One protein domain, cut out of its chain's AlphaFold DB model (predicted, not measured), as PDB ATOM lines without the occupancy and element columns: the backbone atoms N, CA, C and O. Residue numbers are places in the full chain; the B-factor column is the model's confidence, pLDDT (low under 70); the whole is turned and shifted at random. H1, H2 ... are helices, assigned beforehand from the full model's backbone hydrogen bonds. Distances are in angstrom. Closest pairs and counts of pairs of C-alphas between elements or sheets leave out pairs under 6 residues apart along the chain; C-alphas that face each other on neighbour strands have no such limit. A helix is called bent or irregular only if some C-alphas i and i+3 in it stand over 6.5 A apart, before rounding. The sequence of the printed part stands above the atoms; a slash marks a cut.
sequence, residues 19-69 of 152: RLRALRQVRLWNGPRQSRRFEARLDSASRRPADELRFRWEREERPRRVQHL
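AT A GLANCE: This is residues 19 to 69 of the 152 residues of an uncharacterized protein of Streptomyces sp. QL37 (UniProt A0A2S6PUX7). Two helices make an L: the short H1 meets one end of the long H2 at a corner, and H2 makes the longest axis, with a kink near residue 60. The printed part has 51 residues, with two named helices, H1 then H2, and no named strand: all helix. It is an extended rod, radius of gyration of the C-alphas 18.9 A, spanning 54 by 23 by 15 A.

HOW THE PARTS SIT: Start at H1, residues 19 to 29, where every O i to N i+4 pair is within hydrogen-bond range. A tight link leads to H2, residues 32 to 67, with 27 of 32 such pairs. The two only just touch, with 3 pairs of C-alphas within 8 A, only at the corner; H2 does so with residues 34 to 35 alone. Their closest C-alphas, of Trp 29 and Ser 35, are 5.6 A apart. Their lines stand about perpendicular, at 89 degrees.

IN THESE COORDINATES: Find C-alpha 19 at (-67.251, -29.993, 25.659); H1 runs 15.5 A from there. H2 runs 50.0 A to C-alpha 67 at (-26.993, -39.008, -9.687); it is only just irregular, C-alphas 60 and 63 being 6.54 A apart.

THE WHOLE: The farthest C-alphas, of Leu 20 and Gln 67, are 55.0 A apart. The printed part has no cut. Look for pLDDT under 70 at residues 19 to 29 and 65 to 69.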
ATOM      1  N   ARG A  19     -67.491 -29.659  24.242       66.69
ATOM      2  CA  ARG A  19     -67.251 -29.993  25.659       66.69
ATOM      3  C   ARG A  19     -67.506 -31.470  25.987       66.69
ATOM      4  O   ARG A  19     -66.739 -32.078  26.728       66.69
ATOM      5  N   LEU A  20     -68.540 -32.073  25.399       69.00
ATOM      6  CA  LEU A  20     -68.830 -33.498  25.581       69.00
ATOM      7  C   LEU A  20     -67.884 -34.388  24.764       69.00
ATOM      8  O   LEU A  20     -67.601 -35.509  25.185       69.00
ATOM      9  N   ARG A  21     -67.334 -33.893  23.644       66.56
ATOM     10  CA  ARG A  21     -66.239 -34.580  22.934       66.56
ATOM     11  C   ARG A  21     -64.985 -34.668  23.797       66.56
ATOM     12  O   ARG A  21     -64.450 -35.765  23.919       66.56
ATOM     13  N   ALA A  22     -64.585 -33.568  24.438       66.31
ATOM     14  CA  ALA A  22     -63.427 -33.537  25.331       66.31
ATOM     15  C   ALA A  22     -63.599 -34.493  26.526       66.31
ATOM     16  O   ALA A  22     -62.732 -35.322  26.783       66.31
ATOM     17  N   LEU A  23     -64.756 -34.470  27.198       65.31
ATOM     18  CA  LEU A  23     -65.042 -35.381  28.316       65.31
ATOM     19  C   LEU A  23     -65.097 -36.858  27.895       65.31
ATOM     20  O   LEU A  23     -64.621 -37.730  28.624       65.31
ATOM     21  N   ARG A  24     -65.649 -37.157  26.714       68.19
ATOM     22  CA  ARG A  24     -65.652 -38.516  26.155       68.19
ATOM     23  C   ARG A  24     -64.238 -38.979  25.809       68.19
ATOM     24  O   ARG A  24     -63.916 -40.133  26.065       68.19
ATOM     25  N   GLN A  25     -63.410 -38.095  25.262       67.69
ATOM     26  CA  GLN A  25     -61.996 -38.350  24.998       67.69
ATOM     27  C   GLN A  25     -61.235 -38.659  26.290       67.69
ATOM     28  O   GLN A  25     -60.606 -39.706  26.380       67.69
ATOM     29  N   VAL A  26     -61.382 -37.827  27.324       65.56
ATOM     30  CA  VAL A  26     -60.760 -38.049  28.642       65.56
ATOM     31  C   VAL A  26     -61.207 -39.384  29.253       65.56
ATOM     32  O   VAL A  26     -60.380 -40.147  29.745       65.56
ATOM     33  N   ARG A  27     -62.497 -39.742  29.161       63.84
ATOM     34  CA  ARG A  27     -62.987 -41.049  29.640       63.84
ATOM     35  C   ARG A  27     -62.466 -42.238  28.832       63.84
ATOM     36  O   ARG A  27     -62.175 -43.267  29.432       63.84
ATOM     37  N   LEU A  28     -62.357 -42.115  27.508       63.75
ATOM     38  CA  LEU A  28     -61.761 -43.150  26.652       63.75
ATOM     39  C   LEU A  28     -60.262 -43.334  26.947       63.75
ATOM     40  O   LEU A  28     -59.760 -44.452  26.839       63.75
ATOM     41  N   TRP A  29     -59.572 -42.270  27.371       63.97
ATOM     42  CA  TRP A  29     -58.164 -42.312  27.780       63.97
ATOM     43  C   TRP A  29     -57.927 -42.925  29.166       63.97
ATOM     44  O   TRP A  29     -56.868 -43.499  29.395       63.97
ATOM     45  N   ASN A  30     -58.912 -42.904  30.067       70.12
ATOM     46  CA  ASN A  30     -58.745 -43.425  31.432       70.12
ATOM     47  C   ASN A  30     -58.788 -44.964  31.541       70.12
ATOM     48  O   ASN A  30     -58.577 -45.515  32.619       70.12
ATOM     49  N   GLY A  31     -59.062 -45.683  30.447       83.25
ATOM     50  CA  GLY A  31     -59.052 -47.146  30.425       83.25
ATOM     51  C   GLY A  31     -57.751 -47.701  29.830       83.25
ATOM     52  O   GLY A  31     -57.572 -47.581  28.617       83.25
ATOM     53  N   PRO A  32     -56.894 -48.425  30.582       78.31
ATOM     54  CA  PRO A  32     -55.610 -48.915  30.058       78.31
ATOM     55  C   PRO A  32     -55.778 -49.862  28.858       78.31
ATOM     56  O   PRO A  32     -54.977 -49.863  27.925       78.31
ATOM     57  N   ARG A  33     -56.866 -50.644  28.825       82.81
ATOM     58  CA  ARG A  33     -57.195 -51.511  27.678       82.81
ATOM     59  C   ARG A  33     -57.687 -50.730  26.456       82.81
ATOM     60  O   ARG A  33     -57.498 -51.190  25.333       82.81
ATOM     61  N   GLN A  34     -58.345 -49.590  26.660       79.38
ATOM     62  CA  GLN A  34     -58.870 -48.763  25.572       79.38
ATOM     63  C   GLN A  34     -57.770 -47.885  24.963       79.38
ATOM     64  O   GLN A  34     -57.709 -47.821  23.736       79.38
ATOM     65  N   SER A  35     -56.848 -47.348  25.777       78.31
ATOM     66  CA  SER A  35     -55.653 -46.632  25.288       78.31
ATOM     67  C   SER A  35     -54.828 -47.507  24.349       78.31
ATOM     68  O   SER A  35     -54.626 -47.143  23.197       78.31
ATOM     69  N   ARG A  36     -54.496 -48.739  24.766       82.19
ATOM     70  CA  ARG A  36     -53.721 -49.679  23.933       82.19
ATOM     71  C   ARG A  36     -54.390 -50.004  22.597       82.19
ATOM     72  O   ARG A  36     -53.728 -50.102  21.569       82.19
ATOM     73  N   ARG A  37     -55.717 -50.180  22.586       84.69
ATOM     74  CA  ARG A  37     -56.468 -50.430  21.341       84.69
ATOM     75  C   ARG A  37     -56.477 -49.210  20.424       84.69
ATOM     76  O   ARG A  37     -56.530 -49.374  19.209       84.69
ATOM     77  N   PHE A  38     -56.487 -48.011  20.993       79.69
ATOM     78  CA  PHE A  38     -56.447 -46.771  20.236       79.69
ATOM     79  C   PHE A  38     -55.048 -46.493  19.678       79.69
ATOM     80  O   PHE A  38     -54.937 -46.218  18.490       79.69
ATOM     81  N   GLU A  39     -53.995 -46.670  20.475       77.19
ATOM     82  CA  GLU A  39     -52.595 -46.594  20.033       77.19
ATOM     83  C   GLU A  39     -52.323 -47.575  18.890       77.19
ATOM     84  O   GLU A  39     -51.888 -47.156  17.826       77.19
ATOM     85  N   ALA A  40     -52.725 -48.845  19.017       82.12
ATOM     86  CA  ALA A  40     -52.581 -49.820  17.932       82.12
ATOM     87  C   ALA A  40     -53.331 -49.414  16.645       82.12
ATOM     88  O   ALA A  40     -52.892 -49.708  15.527       82.12
ATOM     89  N   ARG A  41     -54.477 -48.734  16.778       83.19
ATOM     90  CA  ARG A  41     -55.218 -48.176  15.635       83.19
ATOM     91  C   ARG A  41     -54.515 -46.971  15.024       83.19
ATOM     92  O   ARG A  41     -54.516 -46.854  13.807       83.19
ATOM     93  N   LEU A  42     -53.928 -46.096  15.836       78.19
ATOM     94  CA  LEU A  42     -53.133 -44.975  15.342       78.19
ATOM     95  C   LEU A  42     -51.874 -45.466  14.635       78.19
ATOM     96  O   LEU A  42     -51.609 -45.016  13.528       78.19
ATOM     97  N   ASP A  43     -51.167 -46.437  15.211       81.88
ATOM     98  CA  ASP A  43     -49.987 -47.055  14.607       81.88
ATOM     99  C   ASP A  43     -50.322 -47.732  13.278       81.88
ATOM    100  O   ASP A  43     -49.618 -47.569  12.287       81.88
ATOM    101  N   SER A  44     -51.422 -48.484  13.212       82.44
ATOM    102  CA  SER A  44     -51.844 -49.089  11.942       82.44
ATOM    103  C   SER A  44     -52.315 -48.051  10.919       82.44
ATOM    104  O   SER A  44     -52.048 -48.216   9.728       82.44
ATOM    105  N   ALA A  45     -52.969 -46.972  11.359       83.38
ATOM    106  CA  ALA A  45     -53.402 -45.886  10.483       83.38
ATOM    107  C   ALA A  45     -52.231 -45.030   9.970       83.38
ATOM    108  O   ALA A  45     -52.299 -44.543   8.845       83.38
ATOM    109  N   SER A  46     -51.166 -44.865  10.759       84.00
ATOM    110  CA  SER A  46     -49.976 -44.085  10.401       84.00
ATOM    111  C   SER A  46     -48.966 -44.872   9.563       84.00
ATOM    112  O   SER A  46     -48.239 -44.272   8.774       84.00
ATOM    113  N   ARG A  47     -48.956 -46.210   9.655       87.31
ATOM    114  CA  ARG A  47     -48.076 -47.071   8.845       87.31
ATOM    115  C   ARG A  47     -48.290 -46.904   7.345       87.31
ATOM    116  O   ARG A  47     -47.333 -46.646   6.634       87.31
ATOM    117  N   ARG A  48     -49.536 -46.967   6.863       85.31
ATOM    118  CA  ARG A  48     -49.828 -46.835   5.421       85.31
ATOM    119  C   ARG A  48     -49.284 -45.548   4.781       85.31
ATOM    120  O   ARG A  48     -48.594 -45.668   3.774       85.31
ATOM    121  N   PRO A  49     -49.547 -44.341   5.319       89.12
ATOM    122  CA  PRO A  49     -48.987 -43.122   4.743       89.12
ATOM    123  C   PRO A  49     -47.462 -43.049   4.892       89.12
ATOM    124  O   PRO A  49     -46.803 -42.501   4.014       89.12
ATOM    125  N   ALA A  50     -46.878 -43.620   5.952       85.19
ATOM    126  CA  ALA A  50     -45.423 -43.704   6.087       85.19
ATOM    127  C   ALA A  50     -44.799 -44.615   5.015       85.19
ATOM    128  O   ALA A  50     -43.805 -44.239   4.394       85.19
ATOM    129  N   ASP A  51     -45.412 -45.770   4.754       92.50
ATOM    130  CA  ASP A  51     -44.985 -46.708   3.714       92.50
ATOM    131  C   ASP A  51     -45.136 -46.096   2.315       92.50
ATOM    132  O   ASP A  51     -44.249 -46.232   1.475       92.50
ATOM    133  N   GLU A  52     -46.219 -45.358   2.068       93.69
ATOM    134  CA  GLU A  52     -46.451 -44.653   0.805       93.69
ATOM    135  C   GLU A  52     -45.432 -43.527   0.578       93.69
ATOM    136  O   GLU A  52     -44.851 -43.422  -0.505       93.69
ATOM    137  N   LEU A  53     -45.151 -42.719   1.606       91.81
ATOM    138  CA  LEU A  53     -44.112 -41.690   1.552       91.81
ATOM    139  C   LEU A  53     -42.730 -42.301   1.323       91.81
ATOM    140  O   LEU A  53     -41.960 -41.780   0.516       91.81
ATOM    141  N   ARG A  54     -42.429 -43.419   1.988       90.38
ATOM    142  CA  ARG A  54     -41.181 -44.155   1.791       90.38
ATOM    143  C   ARG A  54     -41.067 -44.677   0.362       90.38
ATOM    144  O   ARG A  54     -40.037 -44.460  -0.270       90.38
ATOM    145  N   PHE A  55     -42.112 -45.313  -0.159       95.69
ATOM    146  CA  PHE A  55     -42.134 -45.814  -1.532       95.69
ATOM    147  C   PHE A  55     -41.940 -44.680  -2.542       95.69
ATOM    148  O   PHE A  55     -41.133 -44.791  -3.466       95.69
ATOM    149  N   ARG A  56     -42.632 -43.552  -2.343       92.75
ATOM    150  CA  ARG A  56     -42.486 -42.369  -3.192       92.75
ATOM    151  C   ARG A  56     -41.065 -41.812  -3.145       92.75
ATOM    152  O   ARG A  56     -40.484 -41.548  -4.193       92.75
ATOM    153  N   TRP A  57     -40.489 -41.689  -1.953       90.38
ATOM    154  CA  TRP A  57     -39.105 -41.258  -1.769       90.38
ATOM    155  C   TRP A  57     -38.110 -42.188  -2.478       90.38
ATOM    156  O   TRP A  57     -37.232 -41.727  -3.207       90.38
ATOM    157  N   GLU A  58     -38.258 -43.504  -2.305       92.94
ATOM    158  CA  GLU A  58     -37.395 -44.507  -2.936       92.94
ATOM    159  C   GLU A  58     -37.510 -44.500  -4.465       92.94
ATOM    160  O   GLU A  58     -36.509 -44.714  -5.150       92.94
ATOM    161  N   ARG A  59     -38.698 -44.216  -5.007       92.00
ATOM    162  CA  ARG A  59     -38.939 -44.172  -6.451       92.00
ATOM    163  C   ARG A  59     -38.481 -42.866  -7.103       92.00
ATOM    164  O   ARG A  59     -37.927 -42.907  -8.197       92.00
ATOM    165  N   GLU A  60     -38.750 -41.722  -6.478       90.56
ATOM    166  CA  GLU A  60     -38.581 -40.400  -7.103       90.56
ATOM    167  C   GLU A  60     -37.267 -39.723  -6.695       90.56
ATOM    168  O   GLU A  60     -36.542 -39.203  -7.544       90.56
ATOM    169  N   GLU A  61     -36.932 -39.745  -5.405       81.50
ATOM    170  CA  GLU A  61     -35.850 -38.932  -4.834       81.50
ATOM    171  C   GLU A  61     -34.526 -39.694  -4.729       81.50
ATOM    172  O   GLU A  61     -33.454 -39.138  -4.980       81.50
ATOM    173  N   ARG A  62     -34.574 -40.995  -4.420       82.44
ATOM    174  CA  ARG A  62     -33.378 -41.847  -4.352       82.44
ATOM    175  C   ARG A  62     -32.557 -41.861  -5.653       82.44
ATOM    176  O   ARG A  62     -31.348 -41.655  -5.548       82.44
ATOM    177  N   PRO A  63     -33.130 -42.051  -6.860       78.38
ATOM    178  CA  PRO A  63     -32.330 -42.047  -8.086       78.38
ATOM    179  C   PRO A  63     -31.736 -40.667  -8.392       78.38
ATOM    180  O   PRO A  63     -30.594 -40.588  -8.839       78.38
ATOM    181  N   ARG A  64     -32.458 -39.580  -8.083       75.75
ATOM    182  CA  ARG A  64     -31.959 -38.204  -8.247       75.75
ATOM    183  C   ARG A  64     -30.769 -37.924  -7.335       75.75
ATOM    184  O   ARG A  64     -29.770 -37.374  -7.780       75.75
ATOM    185  N   ARG A  65     -30.837 -38.347  -6.070       67.31
ATOM    186  CA  ARG A  65     -29.720 -38.181  -5.130       67.31
ATOM    187  C   ARG A  65     -28.494 -38.987  -5.527       67.31
ATOM    188  O   ARG A  65     -27.400 -38.456  -5.436       67.31
ATOM    189  N   VAL A  66     -28.663 -40.223  -5.999       68.56
ATOM    190  CA  VAL A  66     -27.528 -41.045  -6.456       68.56
ATOM    191  C   VAL A  66     -26.824 -40.408  -7.661       68.56
ATOM    192  O   VAL A  66     -25.605 -40.482  -7.757       68.56
ATOM    193  N   GLN A  67     -27.564 -39.724  -8.538       63.28
ATOM    194  CA  GLN A  67     -26.993 -39.008  -9.687       63.28
ATOM    195  C   GLN A  67     -26.320 -37.677  -9.308       63.28
ATOM    196  O   GLN A  67     -25.437 -37.216 -10.024       63.28
ATOM    197  N   HIS A  68     -26.704 -37.074  -8.180       57.62
ATOM    198  CA  HIS A  68     -26.177 -35.796  -7.691       57.62
ATOM    199  C   HIS A  68     -25.332 -35.930  -6.417       57.62
ATOM    200  O   HIS A  68     -25.205 -34.970  -5.659       57.62
ATOM    201  N   LEU A  69     -24.708 -37.089  -6.191       57.16
ATOM    202  CA  LEU A  69     -23.605 -37.224  -5.238       57.16
ATOM    203  C   LEU A  69     -22.346 -36.567  -5.827       57.16
ATOM    204  O   LEU A  69     -21.322 -37.213  -6.021       57.16
TER     205      LEU A  69